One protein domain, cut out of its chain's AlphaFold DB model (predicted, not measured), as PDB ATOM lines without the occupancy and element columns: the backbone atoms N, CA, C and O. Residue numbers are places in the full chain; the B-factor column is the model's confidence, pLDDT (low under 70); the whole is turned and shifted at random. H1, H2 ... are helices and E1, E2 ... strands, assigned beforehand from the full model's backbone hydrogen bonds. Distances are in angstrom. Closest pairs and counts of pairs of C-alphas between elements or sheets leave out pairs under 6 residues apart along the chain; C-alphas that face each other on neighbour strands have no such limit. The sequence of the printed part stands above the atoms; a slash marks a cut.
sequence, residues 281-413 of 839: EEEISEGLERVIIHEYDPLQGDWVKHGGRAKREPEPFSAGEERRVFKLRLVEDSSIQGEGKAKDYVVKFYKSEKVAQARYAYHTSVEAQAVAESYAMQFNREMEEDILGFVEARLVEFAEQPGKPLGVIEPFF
ATOM      1  N   GLU A 281     -16.918  34.363 -51.521       51.12
ATOM      2  CA  GLU A 281     -17.739  34.354 -50.302       51.12
ATOM      3  C   GLU A 281     -19.240  34.430 -50.640       51.12
ATOM      4  O   GLU A 281     -20.045  33.779 -49.968       51.12
ATOM      5  N   GLU A 282     -19.622  35.100 -51.738       47.53
ATOM      6  CA  GLU A 282     -20.996  35.060 -52.247       47.53
ATOM      7  C   GLU A 282     -21.406  33.638 -52.670       47.53
ATOM      8  O   GLU A 282     -22.440  33.150 -52.222       47.53
ATOM      9  N   GLU A 283     -20.588  32.909 -53.437       52.50
ATOM     10  CA  GLU A 283     -20.905  31.531 -53.852       52.50
ATOM     11  C   GLU A 283     -20.977  30.521 -52.692       52.50
ATOM     12  O   GLU A 283     -21.675  29.506 -52.800       52.50
ATOM     13  N   ILE A 284     -20.259  30.781 -51.596       53.69
ATOM     14  CA  ILE A 284     -20.349  30.032 -50.333       53.69
ATOM     15  C   ILE A 284     -21.655  30.381 -49.593       53.69
ATOM     16  O   ILE A 284     -22.255  29.518 -48.943       53.69
ATOM     17  N   SER A 285     -22.130  31.623 -49.723       49.88
ATOM     18  CA  SER A 285     -23.384  32.093 -49.124       49.88
ATOM     19  C   SER A 285     -24.647  31.681 -49.902       49.88
ATOM     20  O   SER A 285     -25.679  31.429 -49.281       49.88
ATOM     21  N   GLU A 286     -24.575  31.557 -51.234       52.66
ATOM     22  CA  GLU A 286     -25.754  31.452 -52.111       52.66
ATOM     23  C   GLU A 286     -26.210  30.023 -52.464       52.66
ATOM     24  O   GLU A 286     -27.319  29.863 -52.975       52.66
ATOM     25  N   GLY A 287     -25.417  28.966 -52.224       62.94
ATOM     26  CA  GLY A 287     -25.787  27.651 -52.780       62.94
ATOM     27  C   GLY A 287     -25.009  26.410 -52.346       62.94
ATOM     28  O   GLY A 287     -24.776  25.539 -53.184       62.94
ATOM     29  N   LEU A 288     -24.613  26.292 -51.074       77.62
ATOM     30  CA  LEU A 288     -24.145  25.005 -50.538       77.62
ATOM     31  C   LEU A 288     -25.343  24.119 -50.146       77.62
ATOM     32  O   LEU A 288     -26.117  24.486 -49.260       77.62
ATOM     33  N   GLU A 289     -25.463  22.947 -50.768       88.56
ATOM     34  CA  GLU A 289     -26.491  21.936 -50.483       88.56
ATOM     35  C   GLU A 289     -26.215  21.208 -49.159       88.56
ATOM     36  O   GLU A 289     -25.059  20.942 -48.818       88.56
ATOM     37  N   ARG A 290     -27.262  20.874 -48.390       90.75
ATOM     38  CA  ARG A 290     -27.107  20.116 -47.134       90.75
ATOM     39  C   ARG A 290     -26.717  18.669 -47.416       90.75
ATOM     40  O   ARG A 290     -27.380  17.961 -48.180       90.75
ATOM     41  N   VAL A 291     -25.684  18.218 -46.717       93.62
ATOM     42  CA  VAL A 291     -25.170  16.852 -46.771       93.62
ATOM     43  C   VAL A 291     -25.147  16.219 -45.383       93.62
ATOM     44  O   VAL A 291     -25.097  16.910 -44.366       93.62
ATOM     45  N   ILE A 292     -25.180  14.889 -45.343       93.44
ATOM     46  CA  ILE A 292     -24.865  14.108 -44.146       93.44
ATOM     47  C   ILE A 292     -23.529  13.429 -44.417       93.44
ATOM     48  O   ILE A 292     -23.389  12.714 -45.409       93.44
ATOM     49  N   ILE A 293     -22.553  13.653 -43.548       92.88
ATOM     50  CA  ILE A 293     -21.250  12.995 -43.611       92.88
ATOM     51  C   ILE A 293     -21.342  11.748 -42.732       92.88
ATOM     52  O   ILE A 293     -21.868  11.818 -41.619       92.88
ATOM     53  N   HIS A 294     -20.916  10.596 -43.251       92.69
ATOM     54  CA  HIS A 294     -20.780   9.373 -42.465       92.69
ATOM     55  C   HIS A 294     -19.287   9.072 -42.325       92.69
ATOM     56  O   HIS A 294     -18.608   8.786 -43.315       92.69
ATOM     57  N   GLU A 295     -18.800   9.121 -41.096       86.62
ATOM     58  CA  GLU A 295     -17.432   8.795 -40.719       86.62
ATOM     59  C   GLU A 295     -17.410   7.380 -40.141       86.62
ATOM     60  O   GLU A 295     -18.316   6.992 -39.399       86.62
ATOM     61  N   TYR A 296     -16.413   6.586 -40.521       83.25
ATOM     62  CA  TYR A 296     -16.267   5.232 -40.005       83.25
ATOM     63  C   TYR A 296     -15.339   5.249 -38.796       83.25
ATOM     64  O   TYR A 296     -14.187   5.649 -38.930       83.25
ATOM     65  N   ASP A 297     -15.817   4.783 -37.643       76.38
ATOM     66  CA  ASP A 297     -14.985   4.584 -36.463       76.38
ATOM     67  C   ASP A 297     -14.385   3.162 -36.506       76.38
ATOM     68  O   ASP A 297     -15.093   2.181 -36.240       76.38
ATOM     69  N   PRO A 298     -13.081   3.005 -36.810       66.69
ATOM     70  CA  PRO A 298     -12.431   1.700 -36.863       66.69
ATOM     71  C   PRO A 298     -12.221   1.054 -35.483       66.69
ATOM     72  O   PRO A 298     -11.949  -0.143 -35.432       66.69
ATOM     73  N   LEU A 299     -12.334   1.785 -34.366       64.56
ATOM     74  CA  LEU A 299     -12.269   1.232 -33.004       64.56
ATOM     75  C   LEU A 299     -13.621   0.693 -32.539       64.56
ATOM     76  O   LEU A 299     -13.680  -0.339 -31.872       64.56
ATOM     77  N   GLN A 300     -14.718   1.356 -32.885       69.12
ATOM     78  CA  GLN A 300     -16.059   0.867 -32.562       69.12
ATOM     79  C   GLN A 300     -16.525  -0.171 -33.594       69.12
ATOM     80  O   GLN A 300     -17.164  -1.161 -33.229       69.12
ATOM     81  N   GLY A 301     -16.088  -0.031 -34.848       67.56
ATOM     82  CA  GLY A 301     -16.580  -0.799 -35.991       67.56
ATOM     83  C   GLY A 301     -17.951  -0.310 -36.468       67.56
ATOM     84  O   GLY A 301     -18.704  -1.097 -37.036       67.56
ATOM     85  N   ASP A 302     -18.274   0.958 -36.202       77.06
ATOM     86  CA  ASP A 302     -19.588   1.577 -36.407       77.06
ATOM     87  C   ASP A 302     -19.443   2.953 -37.090       77.06
ATOM     88  O   ASP A 302     -18.334   3.431 -37.331       77.06
ATOM     89  N   TRP A 303     -20.562   3.579 -37.449       83.69
ATOM     90  CA  TRP A 303     -20.611   4.787 -38.268       83.69
ATOM     91  C   TRP A 303     -21.146   5.994 -37.498       83.69
ATOM     92  O   TRP A 303     -22.329   6.062 -37.152       83.69
ATOM     93  N   VAL A 304     -20.296   7.003 -37.322       86.38
ATOM     94  CA  VAL A 304     -20.688   8.313 -36.791       86.38
ATOM     95  C   VAL A 304     -21.267   9.156 -37.929       86.38
ATOM     96  O   VAL A 304     -20.832   9.067 -39.077       86.38
ATOM     97  N   LYS A 305     -22.281   9.975 -37.634       89.75
ATOM     98  CA  LYS A 305     -22.886  10.887 -38.613       89.75
ATOM     99  C   LYS A 305     -22.959  12.304 -38.084       89.75
ATOM    100  O   LYS A 305     -23.396  12.521 -36.956       89.75
ATOM    101  N   HIS A 306     -22.615  13.256 -38.937       87.69
ATOM    102  CA  HIS A 306     -22.717  14.681 -38.652       87.69
ATOM    103  C   HIS A 306     -23.180  15.450 -39.894       87.69
ATOM    104  O   HIS A 306     -23.183  14.936 -41.017       87.69
ATOM    105  N   GLY A 307     -23.663  16.670 -39.667       89.19
ATOM    106  CA  GLY A 307     -24.113  17.553 -40.733       89.19
ATOM    107  C   GLY A 307     -22.952  18.241 -41.449       89.19
ATOM    108  O   GLY A 307     -21.837  18.350 -40.932       89.19
ATOM    109  N   GLY A 308     -23.244  18.731 -42.644       89.06
ATOM    110  CA  GLY A 308     -22.416  19.699 -43.341       89.06
ATOM    111  C   GLY A 308     -23.170  20.323 -44.508       89.06
ATOM    112  O   GLY A 308     -24.304  19.947 -44.833       89.06
ATOM    113  N   ARG A 309     -22.511  21.250 -45.201       89.06
ATOM    114  CA  ARG A 309     -22.956  21.745 -46.507       89.06
ATOM    115  C   ARG A 309     -21.842  21.638 -47.532       89.06
ATOM    116  O   ARG A 309     -20.687  21.924 -47.229       89.06
ATOM    117  N   ALA A 310     -22.187  21.249 -48.752       90.38
ATOM    118  CA  ALA A 310     -21.218  21.019 -49.813       90.38
ATOM    119  C   ALA A 310     -21.616  21.694 -51.129       90.38
ATOM    120  O   ALA A 310     -22.757  22.110 -51.311       90.38
ATOM    121  N   LYS A 311     -20.674  21.789 -52.069       88.00
ATOM    122  CA  LYS A 311     -20.937  22.109 -53.478       88.00
ATOM    123  C   LYS A 311     -19.956  21.336 -54.350       88.00
ATOM    124  O   LYS A 311     -18.747  21.361 -54.120       88.00
ATOM    125  N   ARG A 312     -20.492  20.615 -55.330       89.81
ATOM    126  CA  ARG A 312     -19.751  19.717 -56.226       89.81
ATOM    127  C   ARG A 312     -19.646  20.318 -57.627       89.81
ATOM    128  O   ARG A 312     -20.597  20.944 -58.092       89.81
ATOM    129  N   GLU A 313     -18.535  20.091 -58.326       85.81
ATOM    130  CA  GLU A 313     -18.463  20.389 -59.766       85.81
ATOM    131  C   GLU A 313     -19.501  19.537 -60.543       85.81
ATOM    132  O   GLU A 313     -19.692  18.357 -60.230       85.81
ATOM    133  N   PRO A 314     -20.201  20.099 -61.550       84.06
ATOM    134  CA  PRO A 314     -21.256  19.377 -62.271       84.06
ATOM    135  C   PRO A 314     -20.705  18.243 -63.147       84.06
ATOM    136  O   PRO A 314     -21.335  17.191 -63.263       84.06
ATOM    137  N   GLU A 315     -19.519  18.441 -63.726       87.00
ATOM    138  CA  GLU A 315     -18.830  17.483 -64.592       87.00
ATOM    139  C   GLU A 315     -17.701  16.767 -63.835       87.00
ATOM    140  O   GLU A 315     -17.035  17.384 -63.000       87.00
ATOM    141  N   PRO A 316     -17.447  15.473 -64.101       89.12
ATOM    142  CA  PRO A 316     -16.343  14.756 -63.482       89.12
ATOM    143  C   PRO A 316     -15.016  15.153 -64.138       89.12
ATOM    144  O   PRO A 316     -14.881  15.095 -65.360       89.12
ATOM    145  N   PHE A 317     -14.003  15.480 -63.333       84.88
ATOM    146  CA  PHE A 317     -12.657  15.757 -63.851       84.88
ATOM    147  C   PHE A 317     -11.868  14.472 -64.159       84.88
ATOM    148  O   PHE A 317     -10.902  14.507 -64.918       84.88
ATOM    149  N   SER A 318     -12.275  13.331 -63.588       81.19
ATOM    150  CA  SER A 318     -11.659  12.021 -63.831       81.19
ATOM    151  C   SER A 318     -12.671  10.874 -63.696       81.19
ATOM    152  O   SER A 318     -13.755  11.028 -63.129       81.19
ATOM    153  N   ALA A 319     -12.333   9.696 -64.224       80.44
ATOM    154  CA  ALA A 319     -13.111   8.472 -64.061       80.44
ATOM    155  C   ALA A 319     -12.206   7.231 -64.135       80.44
ATOM    156  O   ALA A 319     -11.409   7.099 -65.063       80.44
ATOM    157  N   GLY A 320     -12.375   6.307 -63.186       75.88
ATOM    158  CA  GLY A 320     -11.749   4.979 -63.200       75.88
ATOM    159  C   GLY A 320     -12.593   3.951 -63.962       75.88
ATOM    160  O   GLY A 320     -13.498   4.319 -64.716       75.88
ATOM    161  N   GLU A 321     -12.352   2.655 -63.739       75.50
ATOM    162  CA  GLU A 321     -13.161   1.562 -64.318       75.50
ATOM    163  C   GLU A 321     -14.621   1.645 -63.837       75.50
ATOM    164  O   GLU A 321     -15.541   1.743 -64.651       75.50
ATOM    165  N   GLU A 322     -14.836   1.755 -62.523       76.81
ATOM    166  CA  GLU A 322     -16.171   1.666 -61.909       76.81
ATOM    167  C   GLU A 322     -16.766   3.005 -61.447       76.81
ATOM    168  O   GLU A 322     -17.985   3.114 -61.294       76.81
ATOM    169  N   ARG A 323     -15.935   4.033 -61.219       85.50
ATOM    170  CA  ARG A 323     -16.323   5.290 -60.545       85.50
ATOM    171  C   ARG A 323     -16.013   6.545 -61.373       85.50
ATOM    172  O   ARG A 323     -15.073   6.560 -62.166       85.50
ATOM    173  N   ARG A 324     -16.816   7.597 -61.193       87.88
ATOM    174  CA  ARG A 324     -16.601   8.977 -61.673       87.88
ATOM    175  C   ARG A 324     -16.171   9.852 -60.496       87.88
ATOM    176  O   ARG A 324     -16.749   9.718 -59.418       87.88
ATOM    177  N   VAL A 325     -15.195  10.729 -60.714       88.69
ATOM    178  CA  VAL A 325     -14.574  11.579 -59.690       88.69
ATOM    179  C   VAL A 325     -14.856  13.045 -60.003       88.69
ATOM    180  O   VAL A 325     -14.595  13.515 -61.112       88.69
ATOM    181  N   PHE A 326     -15.386  13.763 -59.021       90.31
ATOM    182  CA  PHE A 326     -15.732  15.181 -59.095       90.31
ATOM    183  C   PHE A 326     -14.989  15.928 -57.989       90.31
ATOM    184  O   PHE A 326     -14.726  15.337 -56.940       90.31
ATOM    185  N   LYS A 327     -14.688  17.216 -58.173       88.25
ATOM    186  CA  LYS A 327     -14.270  18.050 -57.040       88.25
ATOM    187  C   LYS A 327     -15.480  18.387 -56.175       88.25
ATOM    188  O   LYS A 327     -16.587  18.577 -56.690       88.25
ATOM    189  N   LEU A 328     -15.258  18.463 -54.874       89.81
ATOM    190  CA  LEU A 328     -16.243  18.792 -53.857       89.81
ATOM    191  C   LEU A 328     -15.629  19.811 -52.904       89.81
ATOM    192  O   LEU A 328     -14.567  19.561 -52.350       89.81
ATOM    193  N   ARG A 329     -16.317  20.918 -52.650       87.19
ATOM    194  CA  ARG A 329     -16.019  21.775 -51.504       87.19
ATOM    195  C   ARG A 329     -17.002  21.469 -50.383       87.19
ATOM    196  O   ARG A 329     -18.201  21.393 -50.647       87.19
ATOM    197  N   LEU A 330     -16.502  21.293 -49.163       87.94
ATOM    198  CA  LEU A 330     -17.271  20.867 -47.991       87.94
ATOM    199  C   LEU A 330     -17.029  21.802 -46.799       87.94
ATOM    200  O   LEU A 330     -15.894  22.187 -46.525       87.94
ATOM    201  N   VAL A 331     -18.104  22.131 -46.086       86.31
ATOM    202  CA  VAL A 331     -18.126  22.791 -44.775       86.31
ATOM    203  C   VAL A 331     -18.836  21.842 -43.812       86.31
ATOM    204  O   VAL A 331     -19.901  21.326 -44.148       86.31
ATOM    205  N   GLU A 332     -18.269  21.593 -42.635       85.31
ATOM    206  CA  GLU A 332     -18.795  20.618 -41.667       85.31
ATOM    207  C   GLU A 332     -19.464  21.336 -40.484       85.31
ATOM    208  O   GLU A 332     -18.964  22.361 -40.015       85.31
ATOM    209  N   ASP A 333     -20.585  20.808 -39.986       78.50
ATOM    210  CA  ASP A 333     -21.431  21.470 -38.978       78.50
ATOM    211  C   ASP A 333     -20.880  21.336 -37.535       78.50
ATOM    212  O   ASP A 333     -21.638  21.124 -36.585       78.50
ATOM    213  N   SER A 334     -19.561  21.455 -37.329       60.12
ATOM    214  CA  SER A 334     -18.970  21.444 -35.980       60.12
ATOM    215  C   SER A 334     -17.569  22.060 -35.857       60.12
ATOM    216  O   SER A 334     -16.556  21.365 -35.909       60.12
ATOM    217  N   SER A 335     -17.527  23.342 -35.490       42.03
ATOM    218  CA  SER A 335     -16.537  23.860 -34.534       42.03
ATOM    219  C   SER A 335     -17.093  25.075 -33.779       42.03
ATOM    220  O   SER A 335     -16.947  26.237 -34.162       42.03
ATOM    221  N   ILE A 336     -17.708  24.816 -32.620       50.09
ATOM    222  CA  ILE A 336     -17.752  25.842 -31.572       50.09
ATOM    223  C   ILE A 336     -16.284  26.108 -31.209       50.09
ATOM    224  O   ILE A 336     -15.623  25.215 -30.692       50.09
ATOM    225  N   GLN A 337     -15.801  27.323 -31.499       38.50
ATOM    226  CA  GLN A 337     -14.393  27.755 -31.409       38.50
ATOM    227  C   GLN A 337     -13.446  27.221 -32.508       38.50
ATOM    228  O   GLN A 337     -12.464  26.546 -32.217       38.50
ATOM    229  N   GLY A 338     -13.664  27.622 -33.767       38.25
ATOM    230  CA  GLY A 338     -12.591  27.618 -34.775       38.25
ATOM    231  C   GLY A 338     -13.076  27.547 -36.218       38.25
ATOM    232  O   GLY A 338     -13.105  26.454 -36.766       38.25
ATOM    233  N   GLU A 339     -13.449  28.701 -36.789       41.06
ATOM    234  CA  GLU A 339     -13.785  28.966 -38.206       41.06
ATOM    235  C   GLU A 339     -14.113  27.735 -39.076       41.06
ATOM    236  O   GLU A 339     -13.209  27.038 -39.537       41.06
ATOM    237  N   GLY A 340     -15.402  27.538 -39.386       54.03
ATOM    238  CA  GLY A 340     -15.894  26.538 -40.345       54.03
ATOM    239  C   GLY A 340     -15.438  26.820 -41.780       54.03
ATOM    240  O   GLY A 340     -16.229  27.225 -42.630       54.03
ATOM    241  N   LYS A 341     -14.140  26.645 -42.038       67.56
ATOM    242  CA  LYS A 341     -13.504  26.861 -43.335       67.56
ATOM    243  C   LYS A 341     -13.895  25.755 -44.293       67.56
ATOM    244  O   LYS A 341     -13.765  24.571 -43.988       67.56
ATOM    245  N   ALA A 342     -14.324  26.172 -45.476       77.31
ATOM    246  CA  ALA A 342     -14.572  25.260 -46.568       77.31
ATOM    247  C   ALA A 342     -13.253  24.599 -47.003       77.31
ATOM    248  O   ALA A 342     -12.269  25.291 -47.270       77.31
ATOM    249  N   LYS A 343     -13.245  23.269 -47.066       82.62
ATOM    250  CA  LYS A 343     -12.110  22.448 -47.505       82.62
ATOM    251  C   LYS A 343     -12.422  21.793 -48.848       82.62
ATOM    252  O   LYS A 343     -13.589  21.532 -49.155       82.62
ATOM    253  N   ASP A 344     -11.378  21.508 -49.621       83.06
ATOM    254  CA  ASP A 344     -11.493  20.850 -50.922       83.06
ATOM    255  C   ASP A 344     -11.244  19.338 -50.809       83.06
ATOM    256  O   ASP A 344     -10.270  18.867 -50.224       83.06
ATOM    257  N   TYR A 345     -12.161  18.585 -51.400       90.12
ATOM    258  CA  TYR A 345     -12.238  17.133 -51.426       90.12
ATOM    259  C   TYR A 345     -12.449  16.659 -52.871       90.12
ATOM    260  O   TYR A 345     -12.888  17.407 -53.752       90.12
ATOM    261  N   VAL A 346     -12.199  15.381 -53.121       90.81
ATOM    262  CA  VAL A 346     -12.825  14.659 -54.230       90.81
ATOM    263  C   VAL A 346     -14.062  13.931 -53.724       90.81
ATOM    264  O   VAL A 346     -14.105  13.488 -52.579       90.81
ATOM    265  N   VAL A 347     -15.061  13.763 -54.589       93.69
ATOM    266  CA  VAL A 347     -16.185  12.850 -54.356       93.69
ATOM    267  C   VAL A 347     -16.312  11.853 -55.500       93.69
ATOM    268  O   VAL A 347     -16.280  12.216 -56.682       93.69
ATOM    269  N   LYS A 348     -16.439  10.577 -55.141       91.94
ATOM    270  CA  LYS A 348     -16.452   9.433 -56.053       91.94
ATOM    271  C   LYS A 348     -17.826   8.775 -56.047       91.94
ATOM    272  O   LYS A 348     -18.302   8.326 -55.007       91.94
ATOM    273  N   PHE A 349     -18.422   8.657 -57.231       89.06
ATOM    274  CA  PHE A 349     -19.686   7.950 -57.441       89.06
ATOM    275  C   PHE A 349     -19.500   6.758 -58.373       89.06
ATOM    276  O   PHE A 349     -18.860   6.892 -59.420       89.06
ATOM    277  N   TYR A 350     -20.105   5.615 -58.056       84.19
ATOM    278  CA  TYR A 350     -20.198   4.495 -58.993       84.19
ATOM    279  C   TYR A 350     -20.949   4.898 -60.270       84.19
ATOM    280  O   TYR A 350     -21.864   5.721 -60.264       84.19
ATOM    281  N   LYS A 351     -20.548   4.314 -61.403       82.06
ATOM    282  CA  LYS A 351     -21.204   4.521 -62.704       82.06
ATOM    283  C   LYS A 351     -22.583   3.855 -62.788       82.06
ATOM    284  O   LYS A 351     -23.382   4.258 -63.626       82.06
ATOM    285  N   SER A 352     -22.842   2.849 -61.952       68.75
ATOM    286  CA  SER A 352     -24.105   2.104 -61.900       68.75
ATOM    287  C   SER A 352     -25.160   2.835 -61.070       68.75
ATOM    288  O   SER A 352     -24.903   3.226 -59.936       68.75
ATOM    289  N   GLU A 353     -26.377   2.937 -61.604       55.16
ATOM    290  CA  GLU A 353     -27.534   3.556 -60.939       55.16
ATOM    291  C   GLU A 353     -28.251   2.604 -59.954       55.16
ATOM    292  O   GLU A 353     -29.249   2.970 -59.337       55.16
ATOM    293  N   LYS A 354     -27.746   1.372 -59.758       59.03
ATOM    294  CA  LYS A 354     -28.305   0.394 -58.804       59.03
ATOM    295  C   LYS A 354     -27.990   0.783 -57.351       59.03
ATOM    296  O   LYS A 354     -27.081   0.233 -56.728       59.03
ATOM    297  N   VAL A 355     -28.781   1.710 -56.804       53.03
ATOM    298  CA  VAL A 355     -28.604   2.359 -55.486       53.03
ATOM    299  C   VAL A 355     -28.280   1.388 -54.339       53.03
ATOM    300  O   VAL A 355     -27.395   1.677 -53.534       53.03
ATOM    301  N   ALA A 356     -28.951   0.233 -54.256       49.47
ATOM    302  CA  ALA A 356     -28.725  -0.742 -53.182       49.47
ATOM    303  C   ALA A 356     -27.331  -1.397 -53.249       49.47
ATOM    304  O   ALA A 356     -26.628  -1.463 -52.242       49.47
ATOM    305  N   GLN A 357     -26.898  -1.809 -54.446       54.09
ATOM    306  CA  GLN A 357     -25.562  -2.377 -54.669       54.09
ATOM    307  C   GLN A 357     -24.469  -1.318 -54.464       54.09
ATOM    308  O   GLN A 357     -23.419  -1.619 -53.900       54.09
ATOM    309  N   ALA A 358     -24.742  -0.067 -54.855       60.50
ATOM    310  CA  ALA A 358     -23.833   1.052 -54.634       60.50
ATOM    311  C   ALA A 358     -23.626   1.353 -53.137       60.50
ATOM    312  O   ALA A 358     -22.483   1.520 -52.723       60.50
ATOM    313  N   ARG A 359     -24.687   1.373 -52.307       72.06
ATOM    314  CA  ARG A 359     -24.565   1.651 -50.859       72.06
ATOM    315  C   ARG A 359     -23.607   0.685 -50.152       72.06
ATOM    316  O   ARG A 359     -22.690   1.156 -49.488       72.06
ATOM    317  N   TYR A 360     -23.770  -0.630 -50.331       72.50
ATOM    318  CA  TYR A 360     -22.851  -1.616 -49.741       72.50
ATOM    319  C   TYR A 360     -21.411  -1.416 -50.233       72.50
ATOM    320  O   TYR A 360     -20.493  -1.341 -49.421       72.50
ATOM    321  N   ALA A 361     -21.225  -1.232 -51.546       75.81
ATOM    322  CA  ALA A 361     -19.907  -1.018 -52.138       75.81
ATOM    323  C   ALA A 361     -19.193   0.223 -51.564       75.81
ATOM    324  O   ALA A 361     -18.009   0.146 -51.239       75.81
ATOM    325  N   TYR A 362     -19.911   1.335 -51.354       85.12
ATOM    326  CA  TYR A 362     -19.360   2.535 -50.717       85.12
ATOM    327  C   TYR A 362     -18.910   2.286 -49.269       85.12
ATOM    328  O   TYR A 362     -17.786   2.645 -48.926       85.12
ATOM    329  N   HIS A 363     -19.739   1.640 -48.439       84.06
ATOM    330  CA  HIS A 363     -19.360   1.293 -47.062       84.06
ATOM    331  C   HIS A 363     -18.113   0.394 -47.033       84.06
ATOM    332  O   HIS A 363     -17.135   0.723 -46.363       84.06
ATOM    333  N   THR A 364     -18.085  -0.674 -47.841       82.56
ATOM    334  CA  THR A 364     -16.924  -1.578 -47.908       82.56
ATOM    335  C   THR A 364     -15.660  -0.917 -48.463       82.56
ATOM    336  O   THR A 364     -14.563  -1.319 -48.087       82.56
ATOM    337  N   SER A 365     -15.786   0.104 -49.321       86.00
ATOM    338  CA  SER A 365     -14.648   0.876 -49.842       86.00
ATOM    339  C   SER A 365     -13.970   1.701 -48.745       86.00
ATOM    340  O   SER A 365     -12.745   1.768 -48.705       86.00
ATOM    341  N   VAL A 366     -14.751   2.306 -47.844       88.25
ATOM    342  CA  VAL A 366     -14.222   3.052 -46.690       88.25
ATOM    343  C   VAL A 366     -13.619   2.097 -45.657       88.25
ATOM    344  O   VAL A 366     -12.500   2.328 -45.203       88.25
ATOM    345  N   GLU A 367     -14.298   0.983 -45.345       85.31
ATOM    346  CA  GLU A 367     -13.748  -0.062 -44.464       85.31
ATOM    347  C   GLU A 367     -12.409  -0.601 -44.996       85.31
ATOM    348  O   GLU A 367     -11.455  -0.742 -44.231       85.31
ATOM    349  N   ALA A 368     -12.303  -0.867 -46.303       86.38
ATOM    350  CA  ALA A 368     -11.062  -1.329 -46.927       86.38
ATOM    351  C   ALA A 368      -9.918  -0.312 -46.776       86.38
ATOM    352  O   ALA A 368      -8.788  -0.702 -46.480       86.38
ATOM    353  N   GLN A 369     -10.206   0.984 -46.931       88.88
ATOM    354  CA  GLN A 369      -9.212   2.047 -46.788       88.88
ATOM    355  C   GLN A 369      -8.744   2.212 -45.333       88.88
ATOM    356  O   GLN A 369      -7.539   2.269 -45.088       88.88
ATOM    357  N   ALA A 370      -9.659   2.163 -44.360       82.00
ATOM    358  CA  ALA A 370      -9.316   2.173 -42.934       82.00
ATOM    359  C   ALA A 370      -8.500   0.930 -42.513       82.00
ATOM    360  O   ALA A 370      -7.555   1.029 -41.726       82.00
ATOM    361  N   VAL A 371      -8.820  -0.248 -43.068       82.25
ATOM    362  CA  VAL A 371      -8.037  -1.473 -42.839       82.25
ATOM    363  C   VAL A 371      -6.636  -1.356 -43.440       82.25
ATOM    364  O   VAL A 371      -5.661  -1.709 -42.773       82.25
ATOM    365  N   ALA A 372      -6.514  -0.832 -44.661       87.06
ATOM    366  CA  ALA A 372      -5.226  -0.597 -45.306       87.06
ATOM    367  C   ALA A 372      -4.348   0.386 -44.510       87.06
ATOM    368  O   ALA A 372      -3.163   0.105 -44.316       87.06
ATOM    369  N   GLU A 373      -4.923   1.466 -43.974       83.56
ATOM    370  CA  GLU A 373      -4.196   2.449 -43.161       83.56
ATOM    371  C   GLU A 373      -3.628   1.847 -41.866       83.56
ATOM    372  O   GLU A 373      -2.455   2.050 -41.559       83.56
ATOM    373  N   SER A 374      -4.370   1.005 -41.139       78.81
ATOM    374  CA  SER A 374      -3.800   0.334 -39.953       78.81
ATOM    375  C   SER A 374      -2.622  -0.587 -40.300       78.81
ATOM    376  O   SER A 374      -1.655  -0.686 -39.534       78.81
ATOM    377  N   TYR A 375      -2.656  -1.258 -41.459       83.00
ATOM    378  CA  TYR A 375      -1.485  -2.000 -41.931       83.00
ATOM    379  C   TYR A 375      -0.344  -1.056 -42.328       83.00
ATOM    380  O   TYR A 375       0.809  -1.403 -42.075       83.00
ATOM    381  N   ALA A 376      -0.625   0.122 -42.898       81.94
ATOM    382  CA  ALA A 376       0.388   1.134 -43.210       81.94
ATOM    383  C   ALA A 376       1.076   1.644 -41.935       81.94
ATOM    384  O   ALA A 376       2.303   1.630 -41.854       81.94
ATOM    385  N   MET A 377       0.317   1.955 -40.881       75.44
ATOM    386  CA  MET A 377       0.857   2.309 -39.561       75.44
ATOM    387  C   MET A 377       1.746   1.199 -38.974       75.44
ATOM    388  O   MET A 377       2.802   1.479 -38.408       75.44
ATOM    389  N   GLN A 378       1.350  -0.072 -39.111       79.25
ATOM    390  CA  GLN A 378       2.170  -1.214 -38.677       79.25
ATOM    391  C   GLN A 378       3.449  -1.366 -39.512       79.25
ATOM    392  O   GLN A 378       4.515  -1.595 -38.949       79.25
ATOM    393  N   PHE A 379       3.358  -1.205 -40.831       82.94
ATOM    394  CA  PHE A 379       4.495  -1.238 -41.750       82.94
ATOM    395  C   PHE A 379       5.498  -0.123 -41.419       82.94
ATOM    396  O   PHE A 379       6.685  -0.383 -41.238       82.94
ATOM    397  N   ASN A 380       5.003   1.102 -41.225       82.19
ATOM    398  CA  ASN A 380       5.797   2.278 -40.874       82.19
ATOM    399  C   ASN A 380       6.522   2.141 -39.527       82.19
ATOM    400  O   ASN A 380       7.567   2.747 -39.345       82.19
ATOM    401  N   ARG A 381       6.026   1.331 -38.582       79.50
ATOM    402  CA  ARG A 381       6.724   1.069 -37.304       79.50
ATOM    403  C   ARG A 381       8.002   0.240 -37.468       79.50
ATOM    404  O   ARG A 381       8.870   0.292 -36.600       79.50
ATOM    405  N   GLU A 382       8.128  -0.510 -38.561       82.31
ATOM    406  CA  GLU A 382       9.312  -1.321 -38.887       82.31
ATOM    407  C   GLU A 382      10.231  -0.643 -39.924       82.31
ATOM    408  O   GLU A 382      11.285  -1.177 -40.288       82.31
ATOM    409  N   MET A 383       9.859   0.560 -40.371       77.06
ATOM    410  CA  MET A 383      10.523   1.335 -41.418       77.06
ATOM    411  C   MET A 383      10.971   2.693 -40.858       77.06
ATOM    412  O   MET A 383      10.221   3.373 -40.175       77.06
ATOM    413  N   GLU A 384      12.216   3.098 -41.110       69.69
ATOM    414  CA  GLU A 384      12.793   4.284 -40.443       69.69
ATOM    415  C   GLU A 384      12.535   5.599 -41.195       69.69
ATOM    416  O   GLU A 384      12.273   6.623 -40.569       69.69
ATOM    417  N   GLU A 385      12.622   5.576 -42.528       74.19
ATOM    418  CA  GLU A 385      12.488   6.764 -43.393       74.19
ATOM    419  C   GLU A 385      11.496   6.554 -44.552       74.19
ATOM    420  O   GLU A 385      10.905   7.511 -45.047       74.19
ATOM    421  N   ASP A 386      11.291   5.302 -44.979       80.50
ATOM    422  CA  ASP A 386      10.436   4.939 -46.112       80.50
ATOM    423  C   ASP A 386       9.036   4.545 -45.643       80.50
ATOM    424  O   ASP A 386       8.697   3.369 -45.515       80.50
ATOM    425  N   ILE A 387       8.241   5.570 -45.361       81.00
ATOM    426  CA  ILE A 387       6.873   5.468 -44.849       81.00
ATOM    427  C   ILE A 387       5.836   5.656 -45.959       81.00
ATOM    428  O   ILE A 387       6.082   6.361 -46.939       81.00
ATOM    429  N   LEU A 388       4.667   5.041 -45.796       83.81
ATOM    430  CA  LEU A 388       3.501   5.170 -46.678       83.81
ATOM    431  C   LEU A 388       2.231   5.371 -45.848       83.81
ATOM    432  O   LEU A 388       2.188   4.967 -44.693       83.81
ATOM    433  N   GLY A 389       1.192   5.964 -46.421       82.31
ATOM    434  CA  GLY A 389      -0.105   6.098 -45.754       82.31
ATOM    435  C   GLY A 389      -1.238   6.155 -46.763       82.31
ATOM    436  O   GLY A 389      -0.993   6.314 -47.958       82.31
ATOM    437  N   PHE A 390      -2.466   6.037 -46.286       85.62
ATOM    438  CA  PHE A 390      -3.684   6.200 -47.066       85.62
ATOM    439  C   PHE A 390      -4.394   7.491 -46.663       85.62
ATOM    440  O   PHE A 390      -4.343   7.910 -45.509       85.62
ATOM    441  N   VAL A 391      -5.070   8.137 -47.613       84.56
ATOM    442  CA  VAL A 391      -5.954   9.253 -47.267       84.56
ATOM    443  C   VAL A 391      -7.164   8.763 -46.485       84.56
ATOM    444  O   VAL A 391      -7.640   7.642 -46.667       84.56
ATOM    445  N   GLU A 392      -7.703   9.633 -45.647       81.50
ATOM    446  CA  GLU A 392      -8.972   9.381 -44.983       81.50
ATOM    447  C   GLU A 392     -10.109   9.328 -46.019       81.50
ATOM    448  O   GLU A 392     -10.232  10.218 -46.864       81.50
ATOM    449  N   ALA A 393     -10.937   8.285 -45.955       89.06
ATOM    450  CA  ALA A 393     -12.161   8.177 -46.738       89.06
ATOM    451  C   ALA A 393     -13.375   8.236 -45.808       89.06
ATOM    452  O   ALA A 393     -13.444   7.517 -44.814       89.06
ATOM    453  N   ARG A 394     -14.364   9.053 -46.170       94.25
ATOM    454  CA  ARG A 394     -15.678   9.131 -45.510       94.25
ATOM    455  C   ARG A 394     -16.777   8.992 -46.560       94.25
ATOM    456  O   ARG A 394     -16.498   8.978 -47.760       94.25
ATOM    457  N   LEU A 395     -18.036   8.890 -46.146       94.50
ATOM    458  CA  LEU A 395     -19.173   8.958 -47.071       94.50
ATOM    459  C   LEU A 395     -19.872  10.310 -46.972       94.50
ATOM    460  O   LEU A 395     -19.942  10.901 -45.899       94.50
ATOM    461  N   VAL A 396     -20.446  10.760 -48.083       94.19
ATOM    462  CA  VAL A 396     -21.326  11.928 -48.133       94.19
ATOM    463  C   VAL A 396     -22.661  11.541 -48.766       94.19
ATOM    464  O   VAL A 396     -22.700  10.976 -49.863       94.19
ATOM    465  N   GLU A 397     -23.764  11.817 -48.072       93.88
ATOM    466  CA  GLU A 397     -25.130  11.678 -48.580       93.88
ATOM    467  C   GLU A 397     -25.700  13.065 -48.890       93.88
ATOM    468  O   GLU A 397     -25.850  13.900 -47.996       93.88
ATOM    469  N   PHE A 398     -26.046  13.318 -50.154       91.81
ATOM    470  CA  PHE A 398     -26.642  14.586 -50.582       91.81
ATOM    471  C   PHE A 398     -28.132  14.610 -50.226       91.81
ATOM    472  O   PHE A 398     -28.991  14.170 -50.993       91.81
ATOM    473  N   ALA A 399     -28.430  15.084 -49.016       88.56
ATOM    474  CA  ALA A 399     -29.710  14.879 -48.341       88.56
ATOM    475  C   ALA A 399     -30.907  15.570 -49.018       88.56
ATOM    476  O   ALA A 399     -32.045  15.138 -48.821       88.56
ATOM    477  N   GLU A 400     -30.658  16.624 -49.802       86.81
ATOM    478  CA  GLU A 400     -31.682  17.387 -50.532       86.81
ATOM    479  C   GLU A 400     -31.953  16.862 -51.952       86.81
ATOM    480  O   GLU A 400     -32.972  17.213 -52.550       86.81
ATOM    481  N   GLN A 401     -31.080  16.011 -52.503       86.06
ATOM    482  CA  GLN A 401     -31.237  15.496 -53.863       86.06
ATOM    483  C   GLN A 401     -32.180  14.275 -53.916       86.06
ATOM    484  O   GLN A 401     -32.175  13.436 -53.006       86.06
ATOM    485  N   PRO A 402     -32.967  14.101 -55.001       83.75
ATOM    486  CA  PRO A 402     -33.793  12.911 -55.203       83.75
ATOM    487  C   PRO A 402     -32.982  11.612 -55.097       83.75
ATOM    488  O   PRO A 402     -31.903  11.486 -55.668       83.75
ATOM    489  N   GLY A 403     -33.505  10.636 -54.353       80.56
ATOM    490  CA  GLY A 403     -32.829   9.356 -54.105       80.56
ATOM    491  C   GLY A 403     -31.691   9.403 -53.074       80.56
ATOM    492  O   GLY A 403     -31.206   8.336 -52.697       80.56
ATOM    493  N   LYS A 404     -31.314  10.597 -52.583       88.12
ATOM    494  CA  LYS A 404     -30.220  10.830 -51.627       88.12
ATOM    495  C   LYS A 404     -28.931  10.112 -52.051       88.12
ATOM    496  O   LYS A 404     -28.574   9.090 -51.452       88.12
ATOM    497  N   PRO A 405     -28.279  10.568 -53.136       87.50
ATOM    498  CA  PRO A 405     -27.114   9.894 -53.673       87.50
ATOM    499  C   PRO A 405     -25.982   9.921 -52.644       87.50
ATOM    500  O   PRO A 405     -25.675  10.954 -52.051       87.50
ATOM    501  N   LEU A 406     -25.389   8.748 -52.446       89.75
ATOM    502  CA  LEU A 406     -24.245   8.511 -51.577       89.75
ATOM    503  C   LEU A 406     -22.981   8.474 -52.444       89.75
ATOM    504  O   LEU A 406     -23.027   7.946 -53.559       89.75
ATOM    505  N   GLY A 407     -21.874   9.016 -51.946       91.44
ATOM    506  CA  GLY A 407     -20.555   8.932 -52.576       91.44
ATOM    507  C   GLY A 407     -19.444   8.843 -51.532       91.44
ATOM    508  O   GLY A 407     -19.659   9.190 -50.373       91.44
ATOM    509  N   VAL A 408     -18.262   8.381 -51.941       93.44
ATOM    510  CA  VAL A 408     -17.050   8.392 -51.095       93.44
ATOM    511  C   VAL A 408     -16.361   9.743 -51.246       93.44
ATOM    512  O   VAL A 408     -16.162  10.183 -52.380       93.44
ATOM    513  N   ILE A 409     -16.007  10.387 -50.135       93.88
ATOM    514  CA  ILE A 409     -15.215  11.621 -50.097       93.88
ATOM    515  C   ILE A 409     -13.823  11.364 -49.533       93.88
ATOM    516  O   ILE A 409     -13.666  10.623 -48.567       93.88
ATOM    517  N   GLU A 410     -12.834  12.017 -50.129       91.12
ATOM    518  CA  GLU A 410     -11.422  11.973 -49.735       91.12
ATOM    519  C   GLU A 410     -10.812  13.369 -49.924       91.12
ATOM    520  O   GLU A 410     -11.272  14.098 -50.810       91.12
ATOM    521  N   PRO A 411      -9.804  13.774 -49.135       83.12
ATOM    522  CA  PRO A 411      -9.079  15.030 -49.335       83.12
ATOM    523  C   PRO A 411      -8.617  15.221 -50.787       83.12
ATOM    524  O   PRO A 411      -8.181  14.271 -51.440       83.12
ATOM    525  N   PHE A 412      -8.699  16.447 -51.314       79.56
ATOM    526  CA  PHE A 412      -8.121  16.768 -52.620       79.56
ATOM    527  C   PHE A 412      -6.644  17.137 -52.459       79.56
ATOM    528  O   PHE A 412      -6.314  18.118 -51.800       79.56
ATOM    529  N   PHE A 413      -5.757  16.387 -53.113       73.00
ATOM    530  CA  PHE A 413      -4.322  16.660 -53.155       73.00
ATOM    531  C   PHE A 413      -3.824  16.634 -54.603       73.00
ATOM    532  O   PHE A 413      -4.180  15.760 -55.396       73.00
TER     533      PHE A 413
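AT A GLANCE: This is residues 281 to 413 of the 839 residues of the protein "Hypothetical protein" of Palpitomonas bilix (UniProt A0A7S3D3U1). A small closed barrel of six antiparallel strands has one long helix, H2, running along its outside; the later part of H2 reaches past the barrel, and residues 381 to 386 stick out before the chain folds back to E5. The short helix H1 is outside the barrel, over E2. The 133 printed residues hold H1, E1, E2, E3, E4, H2, E5, E6 in that order, of mixed class. The whole is compact, with a radius of gyration of the C-alphas of 16.0 A and spans of 50 by 41 by 30 A.

IN THESE COORDINATES: Find C-alpha 281 at (-17.739, 34.354, -50.302), where H1, residues 281 to 286, begins. Next come E1, 289 to 297, 25.1 A long; E2, 302 to 312, 26.9 A; E3, 323 to 332, 24.4 A; and E4, 343 to 350, 22.8 A. H2, 355 to 381, runs 39.8 A to C-alpha 381 at (6.724, 1.069, -37.304). E5, 394 to 398, and E6, 406 to 411, follow; E6 ends at (-9.079, 15.030, -49.335).

HOW THE PARTS SIT: Round the ring run E1, E2, E3, E4, E6, E5 and back to E1. E1 to E4 form a meander, each strand the antiparallel neighbour of the one before; E2 bends by 78 degrees at residue 309. Look for N 291 and O 308 at 2.9 A between E1 and E2, N 309 and O 331 at 2.8 A between E2 and E3, N 326 and O 347 at 2.9 A between E3 and E4, N 346 and O 410 at 2.8 A between E4 and E6, N 396 and O 407 at 2.9 A between E6 and E5, and N 294 and O 395 at 2.8 A between E5 and E1. H2 is on the barrel, along E5 at 6 degrees on the local plane; its closest C-alphas to E6 are Tyr 362 and Val 408, 6.3 A. Every O i to N i+4 pair is within hydrogen-bond range in H1, and 22 of 23 in H2.

THE WHOLE: The C-alphas farthest apart, Glu 286 and Glu 382, are 49.8 A apart. The printed part has no cut, and the link H2 to E5 is long. Confidence is under 70 at residues 281 to 287, 298 to 301, 334 to 341, 352 to 358 and 384.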